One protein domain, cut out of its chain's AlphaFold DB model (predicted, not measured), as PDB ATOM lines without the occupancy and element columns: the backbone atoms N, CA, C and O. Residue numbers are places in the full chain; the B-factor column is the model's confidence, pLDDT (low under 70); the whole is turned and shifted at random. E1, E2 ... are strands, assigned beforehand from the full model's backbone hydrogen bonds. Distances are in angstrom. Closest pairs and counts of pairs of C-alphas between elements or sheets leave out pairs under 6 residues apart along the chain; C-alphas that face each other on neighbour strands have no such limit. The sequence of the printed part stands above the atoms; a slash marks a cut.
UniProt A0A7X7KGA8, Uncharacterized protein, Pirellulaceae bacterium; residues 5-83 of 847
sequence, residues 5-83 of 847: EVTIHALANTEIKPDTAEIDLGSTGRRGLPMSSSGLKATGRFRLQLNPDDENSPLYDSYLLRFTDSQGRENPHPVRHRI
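This is residues 5 to 83 of the 847 residues of an uncharacterized protein of Pirellulaceae bacterium (UniProt A0A7X7KGA8). Two small three-stranded sheets, E1 E4 E3 and E2 E6 E7, make two layers that are only partly face to face, a loose sandwich shifted along the long axis. The loop with E5 makes one end of that axis, and the turn at Gln 71, in the long loop between E6 and E7, lies at the other. The printed part has 79 residues with no named helix and seven named strands, E1 to E7 in order along the chain; the class is all strand, though only 34 of the 79 residues, under half, are in named elements. Both sheets, in the orders E1 - E4 - E3 and E2 - E6 - E7, are antiparallel. The whole is compact, with a radius of gyration of the C-alphas of 13.2 A, yet elongated, spanning 43 by 23 by 16 A.

In one sheet the inner strand is E4, residues 41 to 47. Its antiparallel neighbour E1, residues 5 to 11, is an edge strand; N 8 and O 44 are 2.8 A apart, within hydrogen-bond range, and C-alphas 7 and 45, which face each other, are 4.4 A apart. The other edge strand, E3, residues 36 to 38, forms a hairpin with E4, with N 38 and O 41 at 2.8 A. In the second sheet E6, residues 62 to 66, is the inner strand. Its antiparallel neighbour E2, residues 22 to 25, has N 24 and O 64 at 2.9 A. E7, residues 80 to 82, forms a hairpin with E6, with N 63 and O 81 at 2.9 A. Between the sheets, the closest C-alphas of E2 and E4 are those of Ile 23 and Gly 44, 7.2 A apart. E1 and E6 are only just apart, at 8.1 A. Residues 22 to 23 of E2 also pair, antiparallel, with residues 33 to 34. E5, residues 54 to 58, pairs with no named strand and is apart from E4 and E6.

E1 begins with C-alpha 5 at (-50.074, 13.869, 25.697) and is 19.9 A long. E4 is 20.7 A long and ends with C-alpha 47 at (-52.030, 10.464, 27.837). E6 is 13.2 A long. E2, E3, E5 and E7 are shorter, and E7 ends with C-alpha 82 at (-57.590, 17.507, 39.153).

The two C-alphas farthest apart, those of Glu 55 and Gln 71, are 43.3 A apart. The printed part has no cut. The link from E6 to E7, residues 67 to 79, is long. Mean pLDDT of the printed part is 92.4, and no printed residue is under 70.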
ATOM      1  N   GLU A   5     -51.241  14.380  24.974       92.81
ATOM      2  CA  GLU A   5     -50.074  13.869  25.697       92.81
ATOM      3  C   GLU A   5     -49.517  14.919  26.677       92.81
ATOM      4  O   GLU A   5     -48.829  15.868  26.298       92.81
ATOM      5  N   VAL A   6     -49.817  14.746  27.963       94.00
ATOM      6  CA  VAL A   6     -49.447  15.667  29.042       94.00
ATOM      7  C   VAL A   6     -48.048  15.343  29.557       94.00
ATOM      8  O   VAL A   6     -47.746  14.204  29.907       94.00
ATOM      9  N   THR A   7     -47.194  16.365  29.649       96.00
ATOM     10  CA  THR A   7     -45.847  16.264  30.232       96.00
ATOM     11  C   THR A   7     -45.791  17.095  31.511       96.00
ATOM     12  O   THR A   7     -45.927  18.315  31.463       96.00
ATOM     13  N   ILE A   8     -45.607  16.444  32.661       95.62
ATOM     14  CA  ILE A   8     -45.520  17.103  33.968       95.62
ATOM     15  C   ILE A   8     -44.055  17.344  34.315       95.62
ATOM     16  O   ILE A   8     -43.285  16.391  34.435       95.62
ATOM     17  N   HIS A   9     -43.689  18.605  34.546       95.81
ATOM     18  CA  HIS A   9     -42.392  18.996  35.093       95.81
ATOM     19  C   HIS A   9     -42.547  19.374  36.570       95.81
ATOM     20  O   HIS A   9     -43.212  20.352  36.899       95.81
ATOM     21  N   ALA A  10     -41.916  18.607  37.456       93.00
ATOM     22  CA  ALA A  10     -41.941  18.824  38.899       93.00
ATOM     23  C   ALA A  10     -40.603  19.391  39.400       93.00
ATOM     24  O   ALA A  10     -39.536  19.046  38.883       93.00
ATOM     25  N   LEU A  11     -40.665  20.231  40.436       93.19
ATOM     26  CA  LEU A  11     -39.508  20.807  41.123       93.19
ATOM     27  C   LEU A  11     -39.675  20.630  42.638       93.19
ATOM     28  O   LEU A  11     -40.645  21.114  43.216       93.19
ATOM     29  N   ALA A  12     -38.722  19.951  43.272       91.75
ATOM     30  CA  ALA A  12     -38.661  19.754  44.713       91.75
ATOM     31  C   ALA A  12     -37.756  20.798  45.397       91.75
ATOM     32  O   ALA A  12     -36.880  21.407  44.780       91.75
ATOM     33  N   ASN A  13     -37.955  20.980  46.704       91.06
ATOM     34  CA  ASN A  13     -37.098  21.797  47.573       91.06
ATOM     35  C   ASN A  13     -35.894  21.019  48.148       91.06
ATOM     36  O   ASN A  13     -35.023  21.611  48.785       91.06
ATOM     37  N   THR A  14     -35.849  19.705  47.929       91.81
ATOM     38  CA  THR A  14     -34.792  18.773  48.338       91.81
ATOM     39  C   THR A  14     -34.420  17.865  47.169       91.81
ATOM     40  O   THR A  14     -35.166  17.740  46.199       91.81
ATOM     41  N   GLU A  15     -33.239  17.250  47.233       94.06
ATOM     42  CA  GLU A  15     -32.777  16.326  46.196       94.06
ATOM     43  C   GLU A  15     -33.639  15.060  46.166       94.06
ATOM     44  O   GLU A  15     -33.732  14.332  47.158       94.06
ATOM     45  N   ILE A  16     -34.260  14.816  45.012       94.56
ATOM     46  CA  ILE A  16     -35.089  13.651  44.731       94.56
ATOM     47  C   ILE A  16     -34.168  12.442  44.593       94.56
ATOM     48  O   ILE A  16     -33.232  12.442  43.791       94.56
ATOM     49  N   LYS A  17     -34.444  11.386  45.358       94.12
ATOM     50  CA  LYS A  17     -33.730  10.119  45.228       94.12
ATOM     51  C   LYS A  17     -34.079   9.482  43.871       94.12
ATOM     52  O   LYS A  17     -35.275   9.332  43.591       94.12
ATOM     53  N   PRO A  18     -33.084   9.073  43.057       91.69
ATOM     54  CA  PRO A  18     -33.324   8.415  41.776       91.69
ATOM     55  C   PRO A  18     -34.318   7.256  41.879       91.69
ATOM     56  O   PRO A  18     -34.366   6.554  42.891       91.69
ATOM     57  N   ASP A  19     -35.119   7.095  40.828       89.19
ATOM     58  CA  ASP A  19     -36.119   6.033  40.658       89.19
ATOM     59  C   ASP A  19     -37.237   5.988  41.727       89.19
ATOM     60  O   ASP A  19     -37.965   5.000  41.821       89.19
ATOM     61  N   THR A  20     -37.415   7.060  42.518       92.50
ATOM     62  CA  THR A  20     -38.514   7.174  43.506       92.50
ATOM     63  C   THR A  20     -39.653   8.109  43.107       92.50
ATOM     64  O   THR A  20     -40.683   8.116  43.776       92.50
ATOM     65  N   ALA A  21     -39.490   8.911  42.052       94.06
ATOM     66  CA  ALA A  21     -40.511   9.856  41.610       94.06
ATOM     67  C   ALA A  21     -41.579   9.171  40.742       94.06
ATOM     68  O   ALA A  21     -41.248   8.490  39.771       94.06
ATOM     69  N   GLU A  22     -42.855   9.377  41.068       95.25
ATOM     70  CA  GLU A  22     -44.002   8.763  40.390       95.25
ATOM     71  C   GLU A  22     -45.242   9.684  40.359       95.25
ATOM     72  O   GLU A  22     -45.458  10.514  41.248       95.25
ATOM     73  N   ILE A  23     -46.074   9.504  39.330       96.12
ATOM     74  CA  ILE A  23     -47.395  10.125  39.168       96.12
ATOM     75  C   ILE A  23     -48.460   9.084  39.542       96.12
ATOM     76  O   ILE A  23     -48.742   8.173  38.761       96.12
ATOM     77  N   ASP A  24     -49.054   9.201  40.728       95.06
ATOM     78  CA  ASP A  24     -50.167   8.353  41.180       95.06
ATOM     79  C   ASP A  24     -51.480   8.873  40.579       95.06
ATOM     80  O   ASP A  24     -52.148   9.760  41.118       95.06
ATOM     81  N   LEU A  25     -51.776   8.356  39.385       95.06
ATOM     82  CA  LEU A  25     -52.983   8.624  38.607       95.06
ATOM     83  C   LEU A  25     -54.216   8.051  39.322       95.06
ATOM     84  O   LEU A  25     -54.212   6.909  39.776       95.06
ATOM     85  N   GLY A  26     -55.271   8.856  39.440       92.38
ATOM     86  CA  GLY A  26     -56.449   8.553  40.258       92.38
ATOM     87  C   GLY A  26     -56.245   8.775  41.764       92.38
ATOM     88  O   GLY A  26     -57.167   8.529  42.535       92.38
ATOM     89  N   SER A  27     -55.073   9.261  42.203       91.00
ATOM     90  CA  SER A  27     -54.756   9.523  43.621       91.00
ATOM     91  C   SER A  27     -54.963   8.302  44.534       91.00
ATOM     92  O   SER A  27     -55.478   8.410  45.647       91.00
ATOM     93  N   THR A  28     -54.613   7.116  44.037       87.56
ATOM     94  CA  THR A  28     -54.984   5.814  44.615       87.56
ATOM     95  C   THR A  28     -54.136   5.388  45.815       87.56
ATOM     96  O   THR A  28     -54.452   4.392  46.471       87.56
ATOM     97  N   GLY A  29     -53.025   6.082  46.076       83.31
ATOM     98  CA  GLY A  29     -52.012   5.702  47.059       83.31
ATOM     99  C   GLY A  29     -51.127   4.525  46.628       83.31
ATOM    100  O   GLY A  29     -50.301   4.072  47.422       83.31
ATOM    101  N   ARG A  30     -51.296   4.009  45.402       84.75
ATOM    102  CA  ARG A  30     -50.525   2.888  44.841       84.75
ATOM    103  C   ARG A  30     -49.301   3.406  44.077       84.75
ATOM    104  O   ARG A  30     -49.156   4.606  43.865       84.75
ATOM    105  N   ARG A  31     -48.425   2.485  43.651       81.31
ATOM    106  CA  ARG A  31     -47.323   2.815  42.733       81.31
ATOM    107  C   ARG A  31     -47.896   3.423  41.453       81.31
ATOM    108  O   ARG A  31     -48.752   2.809  40.815       81.31
ATOM    109  N   GLY A  32     -47.399   4.602  41.106       88.00
ATOM    110  CA  GLY A  32     -47.832   5.388  39.960       88.00
ATOM    111  C   GLY A  32     -47.025   5.115  38.692       88.00
ATOM    112  O   GLY A  32     -46.236   4.171  38.605       88.00
ATOM    113  N   LEU A  33     -47.199   5.993  37.705       94.06
ATOM    114  CA  LEU A  33     -46.342   6.044  36.525       94.06
ATOM    115  C   LEU A  33     -44.968   6.633  36.910       94.06
ATOM    116  O   LEU A  33     -44.938   7.733  37.464       94.06
ATOM    117  N   PRO A  34     -43.834   5.971  36.619       95.31
ATOM    118  CA  PRO A  34     -42.514   6.469  37.001       95.31
ATOM    119  C   PRO A  34     -42.137   7.768  36.270       95.31
ATOM    120  O   PRO A  34     -42.475   7.974  35.103       95.31
ATOM    121  N   MET A  35     -41.384   8.631  36.953       95.88
ATOM    122  CA  MET A  35     -40.838   9.881  36.422       95.88
ATOM    123  C   MET A  35     -39.311   9.810  36.326       95.88
ATOM    124  O   MET A  35     -38.632   9.373  37.257       95.88
ATOM    125  N   SER A  36     -38.747  10.339  35.240       95.50
ATOM    126  CA  SER A  36     -37.307  10.595  35.158       95.50
ATOM    127  C   SER A  36     -36.944  11.705  36.147       95.50
ATOM    128  O   SER A  36     -37.550  12.775  36.112       95.50
ATOM    129  N   SER A  37     -35.990  11.459  37.047       94.12
ATOM    130  CA  SER A  37     -35.583  12.402  38.100       94.12
ATOM    131  C   SER A  37     -34.096  12.755  38.006       94.12
ATOM    132  O   SER A  37     -33.262  11.928  37.647       94.12
ATOM    133  N   SER A  38     -33.769  14.017  38.288       93.62
ATOM    134  CA  SER A  38     -32.413  14.564  38.221       93.62
ATOM    135  C   SER A  38     -32.266  15.735  39.195       93.62
ATOM    136  O   SER A  38     -32.803  16.829  38.979       93.62
ATOM    137  N   GLY A  39     -31.565  15.496  40.308       92.94
ATOM    138  CA  GLY A  39     -31.372  16.471  41.382       92.94
ATOM    139  C   GLY A  39     -32.701  16.930  41.993       92.94
ATOM    140  O   GLY A  39     -33.412  16.156  42.622       92.94
ATOM    141  N   LEU A  40     -33.048  18.204  41.798       94.94
ATOM    142  CA  LEU A  40     -34.307  18.793  42.280       94.94
ATOM    143  C   LEU A  40     -35.498  18.587  41.326       94.94
ATOM    144  O   LEU A  40     -36.617  18.958  41.673       94.94
ATOM    145  N   LYS A  41     -35.284  18.085  40.104       95.75
ATOM    146  CA  LYS A  41     -36.318  18.023  39.059       95.75
ATOM    147  C   LYS A  41     -36.803  16.599  38.830       95.75
ATOM    148  O   LYS A  41     -36.001  15.669  38.827       95.75
ATOM    149  N   ALA A  42     -38.089  16.448  38.531       95.44
ATOM    150  CA  ALA A  42     -38.632  15.230  37.936       95.44
ATOM    151  C   ALA A  42     -39.489  15.557  36.706       95.44
ATOM    152  O   ALA A  42     -40.009  16.665  36.564       95.44
ATOM    153  N   THR A  43     -39.615  14.618  35.774       97.12
ATOM    154  CA  THR A  43     -40.474  14.744  34.593       97.12
ATOM    155  C   THR A  43     -41.101  13.402  34.238       97.12
ATOM    156  O   THR A  43     -40.408  12.392  34.131       97.12
ATOM    157  N   GLY A  44     -42.423  13.397  34.069       95.62
ATOM    158  CA  GLY A  44     -43.220  12.230  33.684       95.62
ATOM    159  C   GLY A  44     -44.265  12.614  32.642       95.62
ATOM    160  O   GLY A  44     -44.580  13.796  32.487       95.62
ATOM    161  N   ARG A  45     -44.770  11.632  31.892       96.50
ATOM    162  CA  ARG A  45     -45.564  11.876  30.683       96.50
ATOM    163  C   ARG A  45     -46.674  10.843  30.536       96.50
ATOM    164  O   ARG A  45     -46.380   9.655  30.530       96.50
ATOM    165  N   PHE A  46     -47.923  11.284  30.425       95.12
ATOM    166  CA  PHE A  46     -49.090  10.406  30.305       95.12
ATOM    167  C   PHE A  46     -50.097  10.952  29.292       95.12
ATOM    168  O   PHE A  46     -50.065  12.130  28.940       95.12
ATOM    169  N   ARG A  47     -50.993  10.091  28.804       94.75
ATOM    170  CA  ARG A  47     -52.030  10.464  27.837       94.75
ATOM    171  C   ARG A  47     -53.360  10.687  28.552       94.75
ATOM    172  O   ARG A  47     -53.717   9.906  29.430       94.75
ATOM    173  N   LEU A  48     -54.089  11.733  28.173       93.88
ATOM    174  CA  LEU A  48     -55.476  11.922  28.590       93.88
ATOM    175  C   LEU A  48     -56.374  10.944  27.830       93.88
ATOM    176  O   LEU A  48     -56.251  10.798  26.615       93.88
ATOM    177  N   GLN A  49     -57.259  10.271  28.557       93.62
ATOM    178  CA  GLN A  49     -58.194   9.275  28.036       93.62
ATOM    179  C   GLN A  49     -59.493   9.353  28.833       93.62
ATOM    180  O   GLN A  49     -59.462   9.632  30.038       93.62
ATOM    181  N   LEU A  50     -60.612   9.084  28.175       94.25
ATOM    182  CA  LEU A  50     -61.881   8.810  28.835       94.25
ATOM    183  C   LEU A  50     -61.923   7.354  29.316       94.25
ATOM    184  O   LEU A  50     -61.108   6.510  28.929       94.25
ATOM    185  N   ASN A  51     -62.841   7.075  30.229       93.50
ATOM    186  CA  ASN A  51     -63.096   5.743  30.750       93.50
ATOM    187  C   ASN A  51     -63.912   4.933  29.716       93.50
ATOM    188  O   ASN A  51     -64.968   5.408  29.298       93.50
ATOM    189  N   PRO A  52     -63.488   3.719  29.317       90.56
ATOM    190  CA  PRO A  52     -64.241   2.904  28.360       90.56
ATOM    191  C   PRO A  52     -65.612   2.430  28.879       90.56
ATOM    192  O   PRO A  52     -66.467   2.101  28.064       90.56
ATOM    193  N   ASP A  53     -65.830   2.400  30.201       92.38
ATOM    194  CA  ASP A  53     -67.112   1.991  30.807       92.38
ATOM    195  C   ASP A  53     -68.083   3.172  31.042       92.38
ATOM    196  O   ASP A  53     -69.288   2.967  31.188       92.38
ATOM    197  N   ASP A  54     -67.574   4.409  31.093       89.69
ATOM    198  CA  ASP A  54     -68.362   5.648  31.167       89.69
ATOM    199  C   ASP A  54     -67.666   6.724  30.331       89.69
ATOM    200  O   ASP A  54     -66.799   7.467  30.804       89.69
ATOM    201  N   GLU A  55     -68.102   6.789  29.076       84.00
ATOM    202  CA  GLU A  55     -67.611   7.651  28.005       84.00
ATOM    203  C   GLU A  55     -67.608   9.162  28.319       84.00
ATOM    204  O   GLU A  55     -66.951   9.920  27.603       84.00
ATOM    205  N   ASN A  56     -68.297   9.615  29.374       87.31
ATOM    206  CA  ASN A  56     -68.307  11.016  29.818       87.31
ATOM    207  C   ASN A  56     -67.382  11.285  31.020       87.31
ATOM    208  O   ASN A  56     -67.290  12.421  31.487       87.31
ATOM    209  N   SER A  57     -66.694  10.260  31.532       91.62
ATOM    210  CA  SER A  57     -65.783  10.361  32.674       91.62
ATOM    211  C   SER A  57     -64.314  10.194  32.248       91.62
ATOM    212  O   SER A  57     -64.015   9.407  31.347       91.62
ATOM    213  N   PRO A  58     -63.357  10.907  32.871       95.12
ATOM    214  CA  PRO A  58     -61.939  10.690  32.612       95.12
ATOM    215  C   PRO A  58     -61.481   9.356  33.218       95.12
ATOM    216  O   PRO A  58     -61.884   9.007  34.328       95.12
ATOM    217  N   LEU A  59     -60.565   8.648  32.549       95.06
ATOM    218  CA  LEU A  59     -59.969   7.401  33.059       95.06
ATOM    219  C   LEU A  59     -59.290   7.594  34.432       95.06
ATOM    220  O   LEU A  59     -59.248   6.678  35.252       95.06
ATOM    221  N   TYR A  60     -58.787   8.805  34.684       94.69
ATOM    222  CA  TYR A  60     -58.274   9.256  35.973       94.69
ATOM    223  C   TYR A  60     -58.771  10.681  36.240       94.69
ATOM    224  O   TYR A  60     -58.496  11.579  35.450       94.69
ATOM    225  N   ASP A  61     -59.465  10.909  37.360       94.88
ATOM    226  CA  ASP A  61     -60.024  12.219  37.750       94.88
ATOM    227  C   ASP A  61     -58.981  13.204  38.316       94.88
ATOM    228  O   ASP A  61     -59.275  14.369  38.599       94.88
ATOM    229  N   SER A  62     -57.766  12.717  38.577       95.88
ATOM    230  CA  SER A  62     -56.768  13.402  39.392       95.88
ATOM    231  C   SER A  62     -55.390  12.748  39.315       95.88
ATOM    232  O   SER A  62     -55.249  11.616  38.847       95.88
ATOM    233  N   TYR A  63     -54.372  13.429  39.845       95.62
ATOM    234  CA  TYR A  63     -53.079  12.820  40.154       95.62
ATOM    235  C   TYR A  63     -52.424  13.396  41.415       95.62
ATOM    236  O   TYR A  63     -52.670  14.541  41.808       95.62
ATOM    237  N   LEU A  64     -51.540  12.594  42.011       95.00
ATOM    238  CA  LEU A  64     -50.594  12.992  43.055       95.00
ATOM    239  C   LEU A  64     -49.156  12.851  42.544       95.00
ATOM    240  O   LEU A  64     -48.833  11.893  41.844       95.00
ATOM    241  N   LEU A  65     -48.276  13.772  42.946       94.12
ATOM    242  CA  LEU A  65     -46.830  13.644  42.743       94.12
ATOM    243  C   LEU A  65     -46.176  13.093  44.009       94.12
ATOM    244  O   LEU A  65     -46.123  13.768  45.042       94.12
ATOM    245  N   ARG A  66     -45.675  11.860  43.920       91.94
ATOM    246  CA  ARG A  66     -45.012  11.146  45.016       91.94
ATOM    247  C   ARG A  66     -43.525  11.020  44.692       91.94
ATOM    248  O   ARG A  66     -43.151  10.797  43.545       91.94
ATOM    249  N   PHE A  67     -42.676  11.210  45.693       92.19
ATOM    250  CA  PHE A  67     -41.228  11.039  45.588       92.19
ATOM    251  C   PHE A  67     -40.615  10.884  46.979       92.19
ATOM    252  O   PHE A  67     -41.207  11.299  47.981       92.19
ATOM    253  N   THR A  68     -39.414  10.311  47.032       92.62
ATOM    254  CA  THR A  68     -38.585  10.244  48.240       92.62
ATOM    255  C   THR A  68     -37.367  11.148  48.070       92.62
ATOM    256  O   THR A  68     -36.787  11.217  46.986       92.62
ATOM    257  N   ASP A  69     -36.936  11.832  49.126       93.00
ATOM    258  CA  ASP A  69     -35.676  12.576  49.107       93.00
ATOM    259  C   ASP A  69     -34.447  11.674  49.348       93.00
ATOM    260  O   ASP A  69     -34.557  10.495  49.706       93.00
ATOM    261  N   SER A  70     -33.247  12.234  49.179       89.75
ATOM    262  CA  SER A  70     -31.978  11.528  49.416       89.75
ATOM    263  C   SER A  70     -31.777  11.024  50.858       89.75
ATOM    264  O   SER A  70     -30.883  10.213  51.093       89.75
ATOM    265  N   GLN A  71     -32.604  11.456  51.820       91.19
ATOM    266  CA  GLN A  71     -32.598  11.002  53.217       91.19
ATOM    267  C   GLN A  71     -33.648   9.911  53.499       91.19
ATOM    268  O   GLN A  71     -33.773   9.463  54.637       91.19
ATOM    269  N   GLY A  72     -34.402   9.469  52.486       90.00
ATOM    270  CA  GLY A  72     -35.453   8.463  52.646       90.00
ATOM    271  C   GLY A  72     -36.789   9.021  53.144       90.00
ATOM    272  O   GLY A  72     -37.640   8.242  53.566       90.00
ATOM    273  N   ARG A  73     -36.994  10.345  53.112       91.00
ATOM    274  CA  ARG A  73     -38.251  10.987  53.523       91.00
ATOM    275  C   ARG A  73     -39.186  11.110  52.325       91.00
ATOM    276  O   ARG A  73     -38.808  11.678  51.303       91.00
ATOM    277  N   GLU A  74     -40.400  10.591  52.453       89.12
ATOM    278  CA  GLU A  74     -41.468  10.792  51.469       89.12
ATOM    279  C   GLU A  74     -42.102  12.184  51.611       89.12
ATOM    280  O   GLU A  74     -42.020  12.814  52.668       89.12
ATOM    281  N   ASN A  75     -42.779  12.649  50.560       84.31
ATOM    282  CA  ASN A  75     -43.709  13.773  50.652       84.31
ATOM    283  C   ASN A  75     -44.972  13.337  51.438       84.31
ATOM    284  O   ASN A  75     -45.738  12.532  50.909       84.31
ATOM    285  N   PRO A  76     -45.224  13.829  52.670       79.75
ATOM    286  CA  PRO A  76     -46.290  13.295  53.525       79.75
ATOM    287  C   PRO A  76     -47.693  13.758  53.109       79.75
ATOM    288  O   PRO A  76     -48.684  13.097  53.420       79.75
ATOM    289  N   HIS A  77     -47.786  14.903  52.428       82.56
ATOM    290  CA  HIS A  77     -49.037  15.543  52.022       82.56
ATOM    291  C   HIS A  77     -48.919  16.034  50.567       82.56
ATOM    292  O   HIS A  77     -48.830  17.241  50.326       82.56
ATOM    293  N   PRO A  78     -48.860  15.112  49.586       87.81
ATOM    294  CA  PRO A  78     -48.804  15.475  48.175       87.81
ATOM    295  C   PRO A  78     -50.069  16.228  47.745       87.81
ATOM    296  O   PRO A  78     -51.182  15.898  48.154       87.81
ATOM    297  N   VAL A  79     -49.892  17.251  46.907       90.06
ATOM    298  CA  VAL A  79     -50.995  18.066  46.383       90.06
ATOM    299  C   VAL A  79     -51.779  17.253  45.354       90.06
ATOM    300  O   VAL A  79     -51.196  16.757  44.389       90.06
ATOM    301  N   ARG A  80     -53.099  17.128  45.552       94.19
ATOM    302  CA  ARG A  80     -54.009  16.511  44.578       94.19
ATOM    303  C   ARG A  80     -54.325  17.509  43.475       94.19
ATOM    304  O   ARG A  80     -54.972  18.524  43.720       94.19
ATOM    305  N   HIS A  81     -53.891  17.198  42.263       94.81
ATOM    306  CA  HIS A  81     -54.259  17.929  41.058       94.81
ATOM    307  C   HIS A  81     -55.478  17.255  40.419       94.81
ATOM    308  O   HIS A  81     -55.531  16.027  40.370       94.81
ATOM    309  N   ARG A  82     -56.454  18.030  39.933       95.69
ATOM    310  CA  ARG A  82     -57.590  17.507  39.153       95.69
ATOM    311  C   ARG A  82     -57.156  17.248  37.708       95.69
ATOM    312  O   ARG A  82     -56.303  17.960  37.182       95.69
ATOM    313  N   ILE A  83     -57.755  16.245  37.077       95.12
ATOM    314  CA  ILE A  83     -57.703  16.012  35.635       95.12
ATOM    315  C   ILE A  83     -59.129  16.155  35.104       95.12
ATOM    316  O   ILE A  83     -60.064  15.567  35.642       95.12
TER     317      ILE A  83